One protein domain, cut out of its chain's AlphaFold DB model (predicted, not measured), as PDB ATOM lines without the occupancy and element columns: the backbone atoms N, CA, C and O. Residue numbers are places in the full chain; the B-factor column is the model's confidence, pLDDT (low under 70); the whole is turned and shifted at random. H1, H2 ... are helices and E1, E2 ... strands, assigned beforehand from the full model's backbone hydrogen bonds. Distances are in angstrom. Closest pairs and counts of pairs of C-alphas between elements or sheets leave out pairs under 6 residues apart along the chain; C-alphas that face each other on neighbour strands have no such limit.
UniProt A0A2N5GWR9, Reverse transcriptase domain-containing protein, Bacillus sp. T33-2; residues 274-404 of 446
ATOM      1  N   VAL A 274     130.118 126.230 148.633       97.25
ATOM      2  CA  VAL A 274     130.163 125.207 147.573       97.25
ATOM      3  C   VAL A 274     128.916 125.291 146.688       97.25
ATOM      4  O   VAL A 274     129.020 125.404 145.470       97.25
ATOM      5  N   ASN A 275     127.725 125.361 147.281       96.94
ATOM      6  CA  ASN A 275     126.464 125.484 146.548       96.94
ATOM      7  C   ASN A 275     126.363 126.803 145.775       96.94
ATOM      8  O   ASN A 275     125.795 126.841 144.684       96.94
ATOM      9  N   ARG A 276     126.952 127.893 146.282       95.12
ATOM     10  CA  ARG A 276     127.077 129.141 145.515       95.12
ATOM     11  C   ARG A 276     127.953 128.960 144.272       95.12
ATOM     12  O   ARG A 276     127.580 129.461 143.217       95.12
ATOM     13  N   LEU A 277     129.068 128.233 144.365       96.12
ATOM     14  CA  LEU A 277     129.890 127.906 143.194       96.12
ATOM     15  C   LEU A 277     129.114 127.038 142.192       96.12
ATOM     16  O   LEU A 277     129.082 127.367 141.008       96.12
ATOM     17  N   LYS A 278     128.425 125.989 142.661       97.50
ATOM     18  CA  LYS A 278     127.577 125.136 141.811       97.50
ATOM     19  C   LYS A 278     126.515 125.941 141.065       97.50
ATOM     20  O   LYS A 278     126.342 125.751 139.866       97.50
ATOM     21  N   ARG A 279     125.841 126.880 141.745       96.25
ATOM     22  CA  ARG A 279     124.861 127.784 141.117       96.25
ATOM     23  C   ARG A 279     125.481 128.641 140.018       96.25
ATOM     24  O   ARG A 279     124.895 128.736 138.944       96.25
ATOM     25  N   LYS A 280     126.678 129.199 140.239       96.06
ATOM     26  CA  LYS A 280     127.402 129.956 139.202       96.06
ATOM     27  C   LYS A 280     127.748 129.088 137.994       96.06
ATOM     28  O   LYS A 280     127.526 129.507 136.862       96.06
ATOM     29  N   ILE A 281     128.238 127.871 138.227       96.81
ATOM     30  CA  ILE A 281     128.541 126.909 137.159       96.81
ATOM     31  C   ILE A 281     127.275 126.569 136.368       96.81
ATOM     32  O   ILE A 281     127.275 126.699 135.147       96.81
ATOM     33  N   ASN A 282     126.181 126.208 137.043       96.62
ATOM     34  CA  ASN A 282     124.903 125.927 136.383       96.62
ATOM     35  C   ASN A 282     124.416 127.117 135.557       96.62
ATOM     36  O   ASN A 282     124.101 126.933 134.384       96.62
ATOM     37  N   SER A 283     124.490 128.327 136.115       95.81
ATOM     38  CA  SER A 283     124.118 129.566 135.422       95.81
ATOM     39  C   SER A 283     124.940 129.795 134.153       95.81
ATOM     40  O   SER A 283     124.399 130.249 133.149       95.81
ATOM     41  N   CYS A 284     126.230 129.432 134.141       95.50
ATOM     42  CA  CYS A 284     127.048 129.500 132.926       95.50
ATOM     43  C   CYS A 284     126.480 128.602 131.817       95.50
ATOM     44  O   CYS A 284     126.354 129.046 130.675       95.50
ATOM     45  N   PHE A 285     126.115 127.363 132.159       94.56
ATOM     46  CA  PHE A 285     125.487 126.429 131.223       94.56
ATOM     47  C   PHE A 285     124.093 126.905 130.786       94.56
ATOM     48  O   PHE A 285     123.784 126.852 129.599       94.56
ATOM     49  N   ASP A 286     123.265 127.397 131.712       93.19
ATOM     50  CA  ASP A 286     121.905 127.865 131.415       93.19
ATOM     51  C   ASP A 286     121.911 129.076 130.477       93.19
ATOM     52  O   ASP A 286     121.128 129.132 129.529       93.19
ATOM     53  N   LEU A 287     122.838 130.016 130.682       91.94
ATOM     54  CA  LEU A 287     123.024 131.157 129.785       91.94
ATOM     55  C   LEU A 287     123.456 130.719 128.383       91.94
ATOM     56  O   LEU A 287     122.907 131.225 127.409       91.94
ATOM     57  N   TYR A 288     124.376 129.754 128.273       91.56
ATOM     58  CA  TYR A 288     124.769 129.200 126.973       91.56
ATOM     59  C   TYR A 288     123.579 128.557 126.249       91.56
ATOM     60  O   TYR A 288     123.327 128.864 125.084       91.56
ATOM     61  N   ILE A 289     122.802 127.716 126.942       89.75
ATOM     62  CA  ILE A 289     121.602 127.080 126.373       89.75
ATOM     63  C   ILE A 289     120.607 128.142 125.909       89.75
ATOM     64  O   ILE A 289     120.049 128.026 124.817       89.75
ATOM     65  N   LYS A 290     120.378 129.170 126.732       88.75
ATOM     66  CA  LYS A 290     119.468 130.266 126.405       88.75
ATOM     67  C   LYS A 290     119.924 130.992 125.144       88.75
ATOM     68  O   LYS A 290     119.115 131.146 124.234       88.75
ATOM     69  N   ASP A 291     121.187 131.402 125.058       87.12
ATOM     70  CA  ASP A 291     121.714 132.107 123.882       87.12
ATOM     71  C   ASP A 291     121.647 131.231 122.617       87.12
ATOM     72  O   ASP A 291     121.219 131.712 121.565       87.12
ATOM     73  N   LYS A 292     121.953 129.932 122.729       84.81
ATOM     74  CA  LYS A 292     121.862 128.989 121.607       84.81
ATOM     75  C   LYS A 292     120.422 128.800 121.125       84.81
ATOM     76  O   LYS A 292     120.178 128.866 119.928       84.81
ATOM     77  N   LYS A 293     119.463 128.595 122.035       83.56
ATOM     78  CA  LYS A 293     118.052 128.360 121.676       83.56
ATOM     79  C   LYS A 293     117.334 129.617 121.189       83.56
ATOM     80  O   LYS A 293     116.529 129.530 120.277       83.56
ATOM     81  N   THR A 294     117.586 130.764 121.820       81.62
ATOM     82  CA  THR A 294     116.802 131.990 121.572       81.62
ATOM     83  C   THR A 294     117.407 132.901 120.512       81.62
ATOM     84  O   THR A 294     116.668 133.598 119.830       81.62
ATOM     85  N   LYS A 295     118.737 132.912 120.367       77.94
ATOM     86  CA  LYS A 295     119.443 133.816 119.445       77.94
ATOM     87  C   LYS A 295     120.198 133.075 118.343       77.94
ATOM     88  O   LYS A 295     120.836 133.720 117.522       77.94
ATOM     89  N   ASN A 296     120.180 131.739 118.356       77.62
ATOM     90  CA  ASN A 296     121.005 130.889 117.495       77.62
ATOM     91  C   ASN A 296     122.518 131.206 117.584       77.62
ATOM     92  O   ASN A 296     123.274 130.971 116.644       77.62
ATOM     93  N   ILE A 297     122.980 131.741 118.724       77.38
ATOM     94  CA  ILE A 297     124.388 132.099 118.942       77.38
ATOM     95  C   ILE A 297     125.096 130.936 119.637       77.38
ATOM     96  O   ILE A 297     124.744 130.562 120.756       77.38
ATOM     97  N   ASP A 298     126.137 130.391 119.009       81.62
ATOM     98  CA  ASP A 298     126.970 129.341 119.602       81.62
ATOM     99  C   ASP A 298     128.160 129.917 120.375       81.62
ATOM    100  O   ASP A 298     129.302 129.889 119.919       81.62
ATOM    101  N   ASN A 299     127.898 130.467 121.562       85.38
ATOM    102  CA  ASN A 299     128.957 131.063 122.374       85.38
ATOM    103  C   ASN A 299     129.626 130.061 123.331       85.38
ATOM    104  O   ASN A 299     129.715 130.267 124.546       85.38
ATOM    105  N   ILE A 300     130.073 128.935 122.778       89.75
ATOM    106  CA  ILE A 300     130.700 127.849 123.537       89.75
ATOM    107  C   ILE A 300     132.032 128.277 124.166       89.75
ATOM    108  O   ILE A 300     132.354 127.887 125.288       89.75
ATOM    109  N   ASN A 301     132.765 129.159 123.488       91.38
ATOM    110  CA  ASN A 301     134.030 129.707 123.965       91.38
ATOM    111  C   ASN A 301     133.845 130.551 125.234       91.38
ATOM    112  O   ASN A 301     134.649 130.448 126.162       91.38
ATOM    113  N   LEU A 302     132.751 131.315 125.333       93.50
ATOM    114  CA  LEU A 302     132.398 132.029 126.561       93.50
ATOM    115  C   LEU A 302     132.089 131.076 127.719       93.50
ATOM    116  O   LEU A 302     132.507 131.338 128.848       93.50
ATOM    117  N   LEU A 303     131.381 129.970 127.465       94.38
ATOM    118  CA  LEU A 303     131.145 128.941 128.482       94.38
ATOM    119  C   LEU A 303     132.473 128.346 128.974       94.38
ATOM    120  O   LEU A 303     132.699 128.280 130.182       94.38
ATOM    121  N   ILE A 304     133.368 127.976 128.055       93.94
ATOM    122  CA  ILE A 304     134.695 127.426 128.372       93.94
ATOM    123  C   ILE A 304     135.511 128.411 129.221       93.94
ATOM    124  O   ILE A 304     136.037 128.025 130.266       93.94
ATOM    125  N   GLU A 305     135.594 129.684 128.823       93.94
ATOM    126  CA  GLU A 305     136.346 130.695 129.578       93.94
ATOM    127  C   GLU A 305     135.745 130.945 130.968       93.94
ATOM    128  O   GLU A 305     136.488 131.016 131.951       93.94
ATOM    129  N   ARG A 306     134.413 130.987 131.101       95.69
ATOM    130  CA  ARG A 306     133.749 131.109 132.412       95.69
ATOM    131  C   ARG A 306     134.088 129.942 133.335       95.69
ATOM    132  O   ARG A 306     134.440 130.158 134.495       95.69
ATOM    133  N   LEU A 307     134.020 128.712 132.826       95.69
ATOM    134  CA  LEU A 307     134.360 127.516 133.597       95.69
ATOM    135  C   LEU A 307     135.847 127.485 133.971       95.69
ATOM    136  O   LEU A 307     136.174 127.153 135.109       95.69
ATOM    137  N   ASN A 308     136.748 127.890 133.070       93.62
ATOM    138  CA  ASN A 308     138.174 128.028 133.375       93.62
ATOM    139  C   ASN A 308     138.407 128.993 134.544       93.62
ATOM    140  O   ASN A 308     139.126 128.648 135.479       93.62
ATOM    141  N   VAL A 309     137.778 130.171 134.525       92.88
ATOM    142  CA  VAL A 309     137.917 131.166 135.600       92.88
ATOM    143  C   VAL A 309     137.340 130.661 136.925       92.88
ATOM    144  O   VAL A 309     137.930 130.915 137.972       92.88
ATOM    145  N   LEU A 310     136.224 129.925 136.904       94.62
ATOM    146  CA  LEU A 310     135.598 129.379 138.114       94.62
ATOM    147  C   LEU A 310     136.357 128.187 138.723       94.62
ATOM    148  O   LEU A 310     136.309 127.997 139.938       94.62
ATOM    149  N   THR A 311     137.036 127.384 137.900       95.06
ATOM    150  CA  THR A 311     137.694 126.130 138.321       95.06
ATOM    151  C   THR A 311     139.199 126.257 138.553       95.06
ATOM    152  O   THR A 311     139.794 125.347 139.132       95.06
ATOM    153  N   LYS A 312     139.832 127.352 138.117       93.62
ATOM    154  CA  LYS A 312     141.266 127.612 138.312       93.62
ATOM    155  C   LYS A 312     141.486 128.737 139.312       93.62
ATOM    156  O   LYS A 312     140.733 129.708 139.370       93.62
ATOM    157  N   SER A 313     142.575 128.626 140.065       91.38
ATOM    158  CA  SER A 313     143.087 129.751 140.843       91.38
ATOM    159  C   SER A 313     143.600 130.836 139.895       91.38
ATOM    160  O   SER A 313     144.083 130.549 138.801       91.38
ATOM    161  N   GLN A 314     143.496 132.094 140.297       90.19
ATOM    162  CA  GLN A 314     143.962 133.229 139.510       90.19
ATOM    163  C   GLN A 314     145.132 133.876 140.229       90.19
ATOM    164  O   GLN A 314     145.073 134.106 141.432       90.19
ATOM    165  N   PHE A 315     146.193 134.176 139.501       88.62
ATOM    166  CA  PHE A 315     147.359 134.854 140.036       88.62
ATOM    167  C   PHE A 315     147.345 136.316 139.598       88.62
ATOM    168  O   PHE A 315     147.250 136.621 138.405       88.62
ATOM    169  N   LEU A 316     147.422 137.206 140.583       85.19
ATOM    170  CA  LEU A 316     147.399 138.647 140.405       85.19
ATOM    171  C   LEU A 316     148.597 139.283 141.110       85.19
ATOM    172  O   LEU A 316     148.905 138.979 142.260       85.19
ATOM    173  N   ILE A 317     149.242 140.220 140.430       82.25
ATOM    174  CA  ILE A 317     150.240 141.118 140.994       82.25
ATOM    175  C   ILE A 317     149.525 142.425 141.298       82.25
ATOM    176  O   ILE A 317     149.185 143.193 140.398       82.25
ATOM    177  N   LYS A 318     149.293 142.681 142.579       80.50
ATOM    178  CA  LYS A 318     148.781 143.962 143.042       80.50
ATOM    179  C   LYS A 318     149.963 144.900 143.250       80.50
ATOM    180  O   LYS A 318     150.803 144.677 144.121       80.50
ATOM    181  N   LYS A 319     150.024 145.958 142.444       78.31
ATOM    182  CA  LYS A 319     150.961 147.066 142.639       78.31
ATOM    183  C   LYS A 319     150.389 147.982 143.717       78.31
ATOM    184  O   LYS A 319     149.544 148.831 143.443       78.31
ATOM    185  N   GLU A 320     150.799 147.767 144.959       78.62
ATOM    186  CA  GLU A 320     150.368 148.607 146.069       78.62
ATOM    187  C   GLU A 320     151.130 149.923 146.038       78.62
ATOM    188  O   GLU A 320     152.356 149.957 146.154       78.62
ATOM    189  N   LYS A 321     150.380 151.008 145.847       80.06
ATOM    190  CA  LYS A 321     150.901 152.364 145.884       80.06
ATOM    191  C   LYS A 321     151.036 152.814 147.329       80.06
ATOM    192  O   LYS A 321     150.051 152.872 148.064       80.06
ATOM    193  N   TYR A 322     152.246 153.190 147.691       80.75
ATOM    194  CA  TYR A 322     152.545 153.888 148.922       80.75
ATOM    195  C   TYR A 322     153.005 155.294 148.579       80.75
ATOM    196  O   TYR A 322     153.612 155.542 147.537       80.75
ATOM    197  N   ILE A 323     152.684 156.231 149.455       80.00
ATOM    198  CA  ILE A 323     153.044 157.627 149.279       80.00
ATOM    199  C   ILE A 323     153.682 158.059 150.586       80.00
ATOM    200  O   ILE A 323     153.070 157.948 151.652       80.00
ATOM    201  N   ARG A 324     154.929 158.516 150.523       81.12
ATOM    202  CA  ARG A 324     155.585 159.086 151.696       81.12
ATOM    203  C   ARG A 324     154.984 160.465 151.940       81.12
ATOM    204  O   ARG A 324     155.197 161.357 151.132       81.12
ATOM    205  N   ILE A 325     154.264 160.646 153.047       77.56
ATOM    206  CA  ILE A 325     153.535 161.897 153.334       77.56
ATOM    207  C   ILE A 325     154.465 163.120 153.268       77.56
ATOM    208  O   ILE A 325     154.107 164.117 152.658       77.56
ATOM    209  N   SER A 326     155.684 163.020 153.813       77.44
ATOM    210  CA  SER A 326     156.623 164.150 153.899       77.44
ATOM    211  C   SER A 326     157.145 164.658 152.553       77.44
ATOM    212  O   SER A 326     157.583 165.796 152.466       77.44
ATOM    213  N   THR A 327     157.168 163.816 151.518       81.81
ATOM    214  CA  THR A 327     157.723 164.175 150.200       81.81
ATOM    215  C   THR A 327     156.716 164.018 149.069       81.81
ATOM    216  O   THR A 327     157.048 164.300 147.922       81.81
ATOM    217  N   LEU A 328     155.539 163.462 149.370       81.62
ATOM    218  CA  LEU A 328     154.544 162.957 148.424       81.62
ATOM    219  C   LEU A 328     155.123 162.032 147.335       81.62
ATOM    220  O   LEU A 328     154.460 161.746 146.341       81.62
ATOM    221  N   LYS A 329     156.343 161.506 147.535       83.00
ATOM    222  CA  LYS A 329     156.972 160.574 146.599       83.00
ATOM    223  C   LYS A 329     156.239 159.243 146.649       83.00
ATOM    224  O   LYS A 329     156.043 158.656 147.719       83.00
ATOM    225  N   GLU A 330     155.869 158.777 145.467       85.25
ATOM    226  CA  GLU A 330     155.219 157.494 145.271       85.25
ATOM    227  C   GLU A 330     156.269 156.387 145.235       85.25
ATOM    228  O   GLU A 330     157.273 156.481 144.531       85.25
ATOM    229  N   TYR A 331     156.021 155.315 145.973       86.06
ATOM    230  CA  TYR A 331     156.764 154.072 145.844       86.06
ATOM    231  C   TYR A 331     155.786 152.911 145.788       86.06
ATOM    232  O   TYR A 331     154.634 153.005 146.218       86.06
ATOM    233  N   TYR A 332     156.232 151.810 145.204       83.44
ATOM    234  CA  TYR A 332     155.349 150.708 144.875       83.44
ATOM    235  C   TYR A 332     155.902 149.412 145.430       83.44
ATOM    236  O   TYR A 332     157.053 149.066 145.175       83.44
ATOM    237  N   LYS A 333     155.060 148.682 146.159       84.75
ATOM    238  CA  LYS A 333     155.355 147.312 146.568       84.75
ATOM    239  C   LYS A 333     154.521 146.368 145.720       84.75
ATOM    240  O   LYS A 333     153.312 146.550 145.581       84.75
ATOM    241  N   LEU A 334     155.169 145.364 145.145       84.94
ATOM    242  CA  LEU A 334     154.463 144.295 144.456       84.94
ATOM    243  C   LEU A 334     153.992 143.275 145.488       84.94
ATOM    244  O   LEU A 334     154.786 142.766 146.278       84.94
ATOM    245  N   GLN A 335     152.696 142.989 145.475       81.81
ATOM    246  CA  GLN A 335     152.102 141.919 146.257       81.81
ATOM    247  C   GLN A 335     151.560 140.851 145.312       81.81
ATOM    248  O   GLN A 335     150.742 141.131 144.436       81.81
ATOM    249  N   PHE A 336     152.012 139.620 145.513       85.94
ATOM    250  CA  PHE A 336     151.532 138.459 144.781       85.94
ATOM    251  C   PHE A 336     150.310 137.889 145.495       85.94
ATOM    252  O   PHE A 336     150.378 137.532 146.671       85.94
ATOM    253  N   ILE A 337     149.180 137.850 144.796       86.06
ATOM    254  CA  ILE A 337     147.889 137.435 145.333       86.06
ATOM    255  C   ILE A 337     147.370 136.288 144.483       86.06
ATOM    256  O   ILE A 337     147.151 136.435 143.281       86.06
ATOM    257  N   THR A 338     147.114 135.156 145.128       87.44
ATOM    258  CA  THR A 338     146.364 134.063 144.518       87.44
ATOM    259  C   THR A 338     144.902 134.189 144.931       87.44
ATOM    260  O   THR A 338     144.563 134.045 146.102       87.44
ATOM    261  N   SER A 339     144.041 134.477 143.963       87.81
ATOM    262  CA  SER A 339     142.581 134.499 144.076       87.81
ATOM    263  C   SER A 339     141.987 133.205 143.512       87.81
ATOM    264  O   SER A 339     142.701 132.373 142.949       87.81
ATOM    265  N   GLY A 340     140.694 132.976 143.718       89.69
ATOM    266  CA  GLY A 340     139.987 131.770 143.290       89.69
ATOM    267  C   GLY A 340     139.219 131.102 144.423       89.69
ATOM    268  O   GLY A 340     139.357 131.447 145.600       89.69
ATOM    269  N   PHE A 341     138.363 130.145 144.061       93.56
ATOM    270  CA  PHE A 341     137.505 129.485 145.039       93.56
ATOM    271  C   PHE A 341     138.330 128.725 146.082       93.56
ATOM    272  O   PHE A 341     138.193 129.013 147.261       93.56
ATOM    273  N   ILE A 342     139.235 127.833 145.665       93.25
ATOM    274  CA  ILE A 342     140.034 127.015 146.595       93.25
ATOM    275  C   ILE A 342     141.065 127.835 147.371       93.25
ATOM    276  O   ILE A 342     141.201 127.661 148.578       93.25
ATOM    277  N   SER A 343     141.748 128.778 146.720       91.06
ATOM    278  CA  SER A 343     142.734 129.645 147.381       91.06
ATOM    279  C   SER A 343     142.126 130.499 148.501       91.06
ATOM    280  O   SER A 343     142.816 130.820 149.467       91.06
ATOM    281  N   SER A 344     140.821 130.792 148.434       92.31
ATOM    282  CA  SER A 344     140.072 131.481 149.499       92.31
ATOM    283  C   SER A 344     139.808 130.624 150.749       92.31
ATOM    284  O   SER A 344     139.311 131.165 151.747       92.31
ATOM    285  N   TYR A 345     140.090 129.315 150.694       94.62
ATOM    286  CA  TYR A 345     139.871 128.346 151.774       94.62
ATOM    287  C   TYR A 345     141.107 127.472 152.053       94.62
ATOM    288  O   TYR A 345     140.994 126.267 152.257       94.62
ATOM    289  N   LYS A 346     142.300 128.075 152.063       91.62
ATOM    290  CA  LYS A 346     143.593 127.376 152.210       91.62
ATOM    291  C   LYS A 346     143.783 126.567 153.505       91.62
ATOM    292  O   LYS A 346     144.695 125.753 153.549       91.62
ATOM    293  N   TYR A 347     142.956 126.784 154.531       95.19
ATOM    294  CA  TYR A 347     142.997 126.024 155.792       95.19
ATOM    295  C   TYR A 347     141.994 124.866 155.847       95.19
ATOM    296  O   TYR A 347     141.890 124.211 156.878       95.19
ATOM    297  N   ALA A 348     141.233 124.620 154.777       96.25
ATOM    298  CA  ALA A 348     140.433 123.406 154.688       96.25
ATOM    299  C   ALA A 348     141.349 122.194 154.469       96.25
ATOM    300  O   ALA A 348     142.373 122.286 153.787       96.25
ATOM    301  N   ASP A 349     140.961 121.052 155.024       96.00
ATOM    302  CA  ASP A 349     141.707 119.812 154.904       96.00
ATOM    303  C   ASP A 349     141.827 119.415 153.434       96.00
ATOM    304  O   ASP A 349     140.865 119.470 152.660       96.00
ATOM    305  N   LYS A 350     143.013 118.941 153.052       95.81
ATOM    306  CA  LYS A 350     143.317 118.548 151.674       95.81
ATOM    307  C   LYS A 350     142.309 117.536 151.115       95.81
ATOM    308  O   LYS A 350     141.836 117.704 149.996       95.81
ATOM    309  N   SER A 351     141.934 116.523 151.899       95.31
ATOM    310  CA  SER A 351     140.945 115.515 151.487       95.31
ATOM    311  C   SER A 351     139.552 116.110 151.260       95.31
ATOM    312  O   SER A 351     138.862 115.717 150.322       95.31
ATOM    313  N   GLN A 352     139.154 117.095 152.069       95.06
ATOM    314  CA  GLN A 352     137.874 117.790 151.927       95.06
ATOM    315  C   GLN A 352     137.864 118.675 150.675       95.06
ATOM    316  O   GLN A 352     136.894 118.664 149.917       95.06
ATOM    317  N   ILE A 353     138.963 119.390 150.404       96.44
ATOM    318  CA  ILE A 353     139.137 120.153 149.158       96.44
ATOM    319  C   ILE A 353     139.039 119.228 147.941       96.44
ATOM    320  O   ILE A 353     138.326 119.534 146.986       96.44
ATOM    321  N   GLU A 354     139.727 118.090 147.978       96.75
ATOM    322  CA  GLU A 354     139.702 117.097 146.905       96.75
ATOM    323  C   GLU A 354     138.286 116.571 146.641       96.75
ATOM    324  O   GLU A 354     137.867 116.528 145.481       96.75
ATOM    325  N   GLY A 355     137.521 116.273 147.697       96.88
ATOM    326  CA  GLY A 355     136.115 115.877 147.592       96.88
ATOM    327  C   GLY A 355     135.234 116.951 146.944       96.88
ATOM    328  O   GLY A 355     134.469 116.648 146.027       96.88
ATOM    329  N   VAL A 356     135.388 118.220 147.342       96.81
ATOM    330  CA  VAL A 356     134.667 119.350 146.726       96.81
ATOM    331  C   VAL A 356     135.019 119.482 145.243       96.81
ATOM    332  O   VAL A 356     134.127 119.624 144.409       96.81
ATOM    333  N   CYS A 357     136.302 119.403 144.887       97.62
ATOM    334  CA  CYS A 357     136.740 119.475 143.495       97.62
ATOM    335  C   CYS A 357     136.129 118.349 142.642       97.62
ATOM    336  O   CYS A 357     135.635 118.611 141.546       97.62
ATOM    337  N   GLN A 358     136.109 117.114 143.150       97.44
ATOM    338  CA  GLN A 358     135.485 115.978 142.465       97.44
ATOM    339  C   GLN A 358     133.973 116.160 142.301       97.44
ATOM    340  O   GLN A 358     133.414 115.812 141.260       97.44
ATOM    341  N   GLU A 359     133.295 116.716 143.305       97.62
ATOM    342  CA  GLU A 359     131.869 117.019 143.215       97.62
ATOM    343  C   GLU A 359     131.573 118.050 142.112       97.62
ATOM    344  O   GLU A 359     130.641 117.869 141.321       97.62
ATOM    345  N   ILE A 360     132.388 119.104 142.019       98.06
ATOM    346  CA  ILE A 360     132.285 120.106 140.951       98.06
ATOM    347  C   ILE A 360     132.550 119.480 139.577       98.06
ATOM    348  O   ILE A 360     131.804 119.750 138.635       98.06
ATOM    349  N   ASP A 361     133.540 118.598 139.460       97.88
ATOM    350  CA  ASP A 361     133.846 117.914 138.200       97.88
ATOM    351  C   ASP A 361     132.685 117.027 137.738       97.88
ATOM    352  O   ASP A 361     132.282 117.089 136.575       97.88
ATOM    353  N   ARG A 362     132.061 116.271 138.653       97.62
ATOM    354  CA  ARG A 362     130.849 115.486 138.350       97.62
ATOM    355  C   ARG A 362     129.706 116.376 137.858       97.62
ATOM    356  O   ARG A 362     129.013 116.002 136.911       97.62
ATOM    357  N   LEU A 363     129.513 117.550 138.467       97.56
ATOM    358  CA  LEU A 363     128.508 118.518 138.022       97.56
ATOM    359  C   LEU A 363     128.794 119.003 136.595       97.56
ATOM    360  O   LEU A 363     127.889 118.984 135.758       97.56
ATOM    361  N   ILE A 364     130.034 119.406 136.309       96.62
ATOM    362  CA  ILE A 364     130.447 119.870 134.978       96.62
ATOM    363  C   ILE A 364     130.230 118.760 133.947       96.62
ATOM    364  O   ILE A 364     129.592 119.006 132.927       96.62
ATOM    365  N   ILE A 365     130.663 117.528 134.228       95.38
ATOM    366  CA  ILE A 365     130.473 116.375 133.332       95.38
ATOM    367  C   ILE A 365     128.985 116.120 133.074       95.38
ATOM    368  O   ILE A 365     128.575 115.977 131.920       95.38
ATOM    369  N   LYS A 366     128.150 116.108 134.122       95.38
ATOM    370  CA  LYS A 366     126.695 115.922 133.995       95.38
ATOM    371  C   LYS A 366     126.069 116.991 133.095       95.38
ATOM    372  O   LYS A 366     125.264 116.667 132.222       95.38
ATOM    373  N   ARG A 367     126.442 118.258 133.284       94.69
ATOM    374  CA  ARG A 367     125.929 119.379 132.483       94.69
ATOM    375  C   ARG A 367     126.438 119.327 131.043       94.69
ATOM    376  O   ARG A 367     125.636 119.464 130.126       94.69
ATOM    377  N   THR A 368     127.709 119.010 130.820       92.88
ATOM    378  CA  THR A 368     128.266 118.796 129.476       92.88
ATOM    379  C   THR A 368     127.562 117.646 128.748       92.88
ATOM    380  O   THR A 368     127.214 117.788 127.576       92.88
ATOM    381  N   ASN A 369     127.255 116.540 129.438       90.25
ATOM    382  CA  ASN A 369     126.487 115.427 128.872       90.25
ATOM    383  C   ASN A 369     125.092 115.867 128.394       90.25
ATOM    384  O   ASN A 369     124.663 115.453 127.319       90.25
ATOM    385  N   SER A 370     124.414 116.746 129.142       88.56
ATOM    386  CA  SER A 370     123.101 117.284 128.746       88.56
ATOM    387  C   SER A 370     123.139 118.168 127.489       88.56
ATOM    388  O   SER A 370     122.104 118.416 126.881       88.56
ATOM    389  N   LEU A 371     124.331 118.607 127.068       86.00
ATOM    390  CA  LEU A 371     124.547 119.410 125.864       86.00
ATOM    391  C   LEU A 371     125.041 118.598 124.661       86.00
ATOM    392  O   LEU A 371     125.362 119.187 123.628       86.00
ATOM    393  N   LYS A 372     125.116 117.262 124.754       79.56
ATOM    394  CA  LYS A 372     125.674 116.406 123.687       79.56
ATOM    395  C   LYS A 372     125.030 116.635 122.319       79.56
ATOM    396  O   LYS A 372     125.749 116.616 121.322       79.56
ATOM    397  N   THR A 373     123.722 116.861 122.279       77.75
ATOM    398  CA  THR A 373     122.956 117.114 121.049       77.75
ATOM    399  C   THR A 373     122.927 118.591 120.649       77.75
ATOM    400  O   THR A 373     122.611 118.905 119.509       77.75
ATOM    401  N   VAL A 374     123.283 119.499 121.565       79.94
ATOM    402  CA  VAL A 374     123.237 120.959 121.366       79.94
ATOM    403  C   VAL A 374     124.562 121.497 120.822       79.94
ATOM    404  O   VAL A 374     124.571 122.373 119.959       79.94
ATOM    405  N   ILE A 375     125.686 120.974 121.314       79.19
ATOM    406  CA  ILE A 375     127.021 121.345 120.837       79.19
ATOM    407  C   ILE A 375     127.333 120.513 119.591       79.19
ATOM    408  O   ILE A 375     127.327 119.283 119.646       79.19
ATOM    409  N   THR A 376     127.664 121.158 118.478       71.62
ATOM    410  CA  THR A 376     128.002 120.467 117.221       71.62
ATOM    411  C   THR A 376     129.506 120.200 117.097       71.62
ATOM    412  O   THR A 376     129.911 119.121 116.667       71.62
ATOM    413  N   SER A 377     130.350 121.128 117.565       82.44
ATOM    414  CA  SER A 377     131.816 121.025 117.500       82.44
ATOM    415  C   SER A 377     132.374 119.902 118.391       82.44
ATOM    416  O   SER A 377     132.243 119.930 119.620       82.44
ATOM    417  N   ARG A 378     133.057 118.925 117.772       82.31
ATOM    418  CA  ARG A 378     133.772 117.846 118.482       82.31
ATOM    419  C   ARG A 378     134.900 118.390 119.364       82.31
ATOM    420  O   ARG A 378     135.031 117.957 120.508       82.31
ATOM    421  N   ASP A 379     135.656 119.373 118.879       84.56
ATOM    422  CA  ASP A 379     136.736 120.000 119.649       84.56
ATOM    423  C   ASP A 379     136.226 120.721 120.891       84.56
ATOM    424  O   ASP A 379     136.773 120.545 121.979       84.56
ATOM    425  N   SER A 380     135.123 121.458 120.766       83.69
ATOM    426  CA  SER A 380     134.528 122.166 121.902       83.69
ATOM    427  C   SER A 380     134.034 121.199 122.980       83.69
ATOM    428  O   SER A 380     134.237 121.438 124.173       83.69
ATOM    429  N   LYS A 381     133.456 120.057 122.576       82.94
ATOM    430  CA  LYS A 381     133.110 118.967 123.503       82.94
ATOM    431  C   LYS A 381     134.351 118.438 124.213       82.94
ATOM    432  O   LYS A 381     134.343 118.342 125.439       82.94
ATOM    433  N   ARG A 382     135.418 118.128 123.468       87.81
ATOM    434  CA  ARG A 382     136.685 117.636 124.032       87.81
ATOM    435  C   ARG A 382     137.257 118.614 125.062       87.81
ATOM    436  O   ARG A 382     137.650 118.182 126.143       87.81
ATOM    437  N   ILE A 383     137.242 119.916 124.768       90.62
ATOM    438  CA  ILE A 383     137.702 120.953 125.701       90.62
ATOM    439  C   ILE A 383     136.834 120.962 126.963       90.62
ATOM    440  O   ILE A 383     137.385 120.917 128.059       90.62
ATOM    441  N   LEU A 384     135.503 120.949 126.845       90.50
ATOM    442  CA  LEU A 384     134.610 120.935 128.010       90.50
ATOM    443  C   LEU A 384     134.813 119.710 128.908       90.50
ATOM    444  O   LEU A 384     134.883 119.870 130.124       90.50
ATOM    445  N   TYR A 385     134.963 118.509 128.339       90.12
ATOM    446  CA  TYR A 385     135.267 117.303 129.126       90.12
ATOM    447  C   TYR A 385     136.657 117.341 129.773       90.12
ATOM    448  O   TYR A 385     136.889 116.643 130.757       90.12
ATOM    449  N   SER A 386     137.582 118.147 129.246       92.62
ATOM    450  CA  SER A 386     138.921 118.311 129.821       92.62
ATOM    451  C   SER A 386     138.965 119.255 131.030       92.62
ATOM    452  O   SER A 386     139.957 119.252 131.766       92.62
ATOM    453  N   ILE A 387     137.918 120.065 131.246       95.44
ATOM    454  CA  ILE A 387     137.837 120.983 132.386       95.44
ATOM    455  C   ILE A 387     137.623 120.164 133.659       95.44
ATOM    456  O   ILE A 387     136.564 119.583 133.869       95.44
ATOM    457  N   SER A 388     138.640 120.158 134.519       96.44
ATOM    458  CA  SER A 388     138.613 119.493 135.821       96.44
ATOM    459  C   SER A 388     139.232 120.394 136.883       96.44
ATOM    460  O   SER A 388     140.423 120.717 136.840       96.44
ATOM    461  N   MET A 389     138.417 120.789 137.853       96.94
ATOM    462  CA  MET A 389     138.816 121.494 139.061       96.94
ATOM    463  C   MET A 389     139.747 120.639 139.924       96.94
ATOM    464  O   MET A 389     140.712 121.171 140.470       96.94
ATOM    465  N   TYR A 390     139.526 119.321 140.000       96.88
ATOM    466  CA  TYR A 390     140.409 118.415 140.740       96.88
ATOM    467  C   TYR A 390     141.817 118.373 140.142       96.88
ATOM    468  O   TYR A 390     142.797 118.568 140.865       96.88
ATOM    469  N   ARG A 391     141.928 118.203 138.818       95.88
ATOM    470  CA  ARG A 391     143.218 118.246 138.117       95.88
ATOM    471  C   ARG A 391     143.887 119.608 138.285       95.88
ATOM    472  O   ARG A 391     145.066 119.667 138.619       95.88
ATOM    473  N   ASN A 392     143.130 120.697 138.120       94.81
ATOM    474  CA  ASN A 392     143.657 122.049 138.302       94.81
ATOM    475  C   ASN A 392     144.211 122.270 139.718       94.81
ATOM    476  O   ASN A 392     145.258 122.892 139.864       94.81
ATOM    477  N   TYR A 393     143.531 121.754 140.746       94.38
ATOM    478  CA  TYR A 393     143.995 121.820 142.130       94.38
ATOM    479  C   TYR A 393     145.278 121.009 142.348       94.38
ATOM    480  O   TYR A 393     146.254 121.551 142.857       94.38
ATOM    481  N   LYS A 394     145.312 119.739 141.922       94.31
ATOM    482  CA  LYS A 394     146.481 118.855 142.097       94.31
ATOM    483  C   LYS A 394     147.733 119.375 141.392       94.31
ATOM    484  O   LYS A 394     148.823 119.275 141.939       94.31
ATOM    485  N   GLU A 395     147.568 119.938 140.200       93.75
ATOM    486  CA  GLU A 395     148.664 120.462 139.378       93.75
ATOM    487  C   GLU A 395     148.981 121.940 139.673       93.75
ATOM    488  O   GLU A 395     149.789 122.543 138.971       93.75
ATOM    489  N   ASN A 396     148.334 122.556 140.674       89.19
ATOM    490  CA  ASN A 396     148.456 123.986 140.990       89.19
ATOM    491  C   ASN A 396     148.271 124.900 139.761       89.19
ATOM    492  O   ASN A 396     148.932 125.933 139.620       89.19
ATOM    493  N   LYS A 397     147.356 124.535 138.856       89.75
ATOM    494  CA  LYS A 397     147.077 125.312 137.647       89.75
ATOM    495  C   LYS A 397     146.493 126.670 138.019       89.75
ATOM    496  O   LYS A 397     145.423 126.770 138.624       89.75
ATOM    497  N   VAL A 398     147.181 127.718 137.577       89.06
ATOM    498  CA  VAL A 398     146.791 129.112 137.778       89.06
ATOM    499  C   VAL A 398     146.565 129.822 136.452       89.06
ATOM    500  O   VAL A 398     147.230 129.546 135.456       89.06
ATOM    501  N   ILE A 399     145.643 130.779 136.449       87.69
ATOM    502  CA  ILE A 399     145.498 131.764 135.378       87.69
ATOM    503  C   ILE A 399     146.264 133.022 135.817       87.69
ATOM    504  O   ILE A 399     145.814 133.700 136.742       87.69
ATOM    505  N   PRO A 400     147.418 133.355 135.212       87.19
ATOM    506  CA  PRO A 400     148.215 134.508 135.613       87.19
ATOM    507  C   PRO A 400     147.659 135.793 134.996       87.19
ATOM    508  O   PRO A 400     148.283 136.389 134.122       87.19
ATOM    509  N   ILE A 401     146.483 136.223 135.460       82.69
ATOM    510  CA  ILE A 401     145.744 137.385 134.938       82.69
ATOM    511  C   ILE A 401     146.629 138.631 134.894       82.69
ATOM    512  O   ILE A 401     146.645 139.350 133.901       82.69
ATOM    513  N   SER A 402     147.451 138.857 135.919       77.19
ATOM    514  CA  SER A 402     148.356 140.014 135.946       77.19
ATOM    515  C   SER A 402     149.535 139.942 134.978       77.19
ATOM    516  O   SER A 402     150.269 140.916 134.853       77.19
ATOM    517  N   ARG A 403     149.785 138.785 134.359       82.38
ATOM    518  CA  ARG A 403     150.802 138.619 133.311       82.38
ATOM    519  C   ARG A 403     150.190 138.625 131.914       82.38
ATOM    520  O   ARG A 403     150.924 138.472 130.941       82.38
ATOM    521  N   PHE A 404     148.870 138.775 131.796       87.75
ATOM    522  CA  PHE A 404     148.253 138.938 130.490       87.75
ATOM    523  C   PHE A 404     148.813 140.195 129.842       87.75
ATOM    524  O   PHE A 404     148.823 141.267 130.433       87.75
TER     525      PHE A 404
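AT A GLANCE: This is residues 274 to 404 of the 446 residues of the protein "Reverse transcriptase domain-containing protein" of Bacillus sp. T33-2 (UniProt A0A2N5GWR9). Look for a body of four roughly aligned helices, H1 to H4, from which one long two-stranded hairpin, E1 and E2, reaches out as an arm. The short helix H5 packs on part of H3, and the last residues run back to the base of the arm, where residues 398 to 399 pair with residues 313 to 314 of E1. You will find 131 residues printed, with five named helices and two named strands in the order H1 H2 E1 E2 H3 H4 H5; the sheet's order is E1 - E2, antiparallel, and the class is mixed, helices and strands. The whole is loose, with a radius of gyration of the C-alphas of 18.7 A, and elongated, spanning 66 by 39 by 24 A, with the arm making much of the length.

IN THESE COORDINATES: Find C-alpha 274 at (130.163, 125.207, 147.573); from there H1 runs through residues 274 to 295, 31.3 A long. H2 follows at residues 300 to 311, 16.4 A. Then read E1 at residues 313 to 323, 30.8 A, out to C-alpha 323 at (153.044, 157.627, 149.279), and E2 back at residues 330 to 339, 26.3 A. H3 is residues 350 to 370, 30.6 A; H4 is residues 378 to 386, 12.5 A; H5 is residues 389 to 394, 8.7 A, ending at C-alpha 394 at (146.481, 118.855, 142.097).

HOW THE PARTS SIT: Start at H3, the hub, which touches three helices. It touches H1 at a shallow tilt of 17 degrees, the same way, with the closest C-alphas, Lys 278 and Ile 360, 6.9 A apart. With residues 365 to 368 alone it touches H4 in a helical hairpin, closest C-alphas Ile 365 and Tyr 385, 6.4 A. With residues 354 to 361 alone it touches H5, closest C-alphas Cys 357 and Tyr 390, 4.7 A, at a shallow tilt of 34 degrees, only just short of steep. H1 and H2 form another helical hairpin, 6 degrees, closest C-alphas Cys 284 and Leu 303, 6.1 A. H2 touches H4 with residues 300 to 304 alone, closest C-alphas Ile 304 and Leu 384, 6.5 A. H2 and H3 are only just apart, 8.5 A. In the hairpin E1 and E2, antiparallel at 161 degrees, look at N 314 and O 339, 2.8 A, and N 322 and O 331, 2.8 A, within hydrogen-bond range. In H1, H2, H3, H4 and H5 every O i to N i+4 pair is within hydrogen-bond range.

THE WHOLE: The two C-alphas farthest apart are those of Ser 326 and Thr 373, 66.5 A. Residues 324 to 329 stand free, as do residues 346 to 352, of which 350 to 352 belong to H3. The printed part has no cut and no long link. The mean pLDDT of the printed part is 89.6, and no printed residue is under 70.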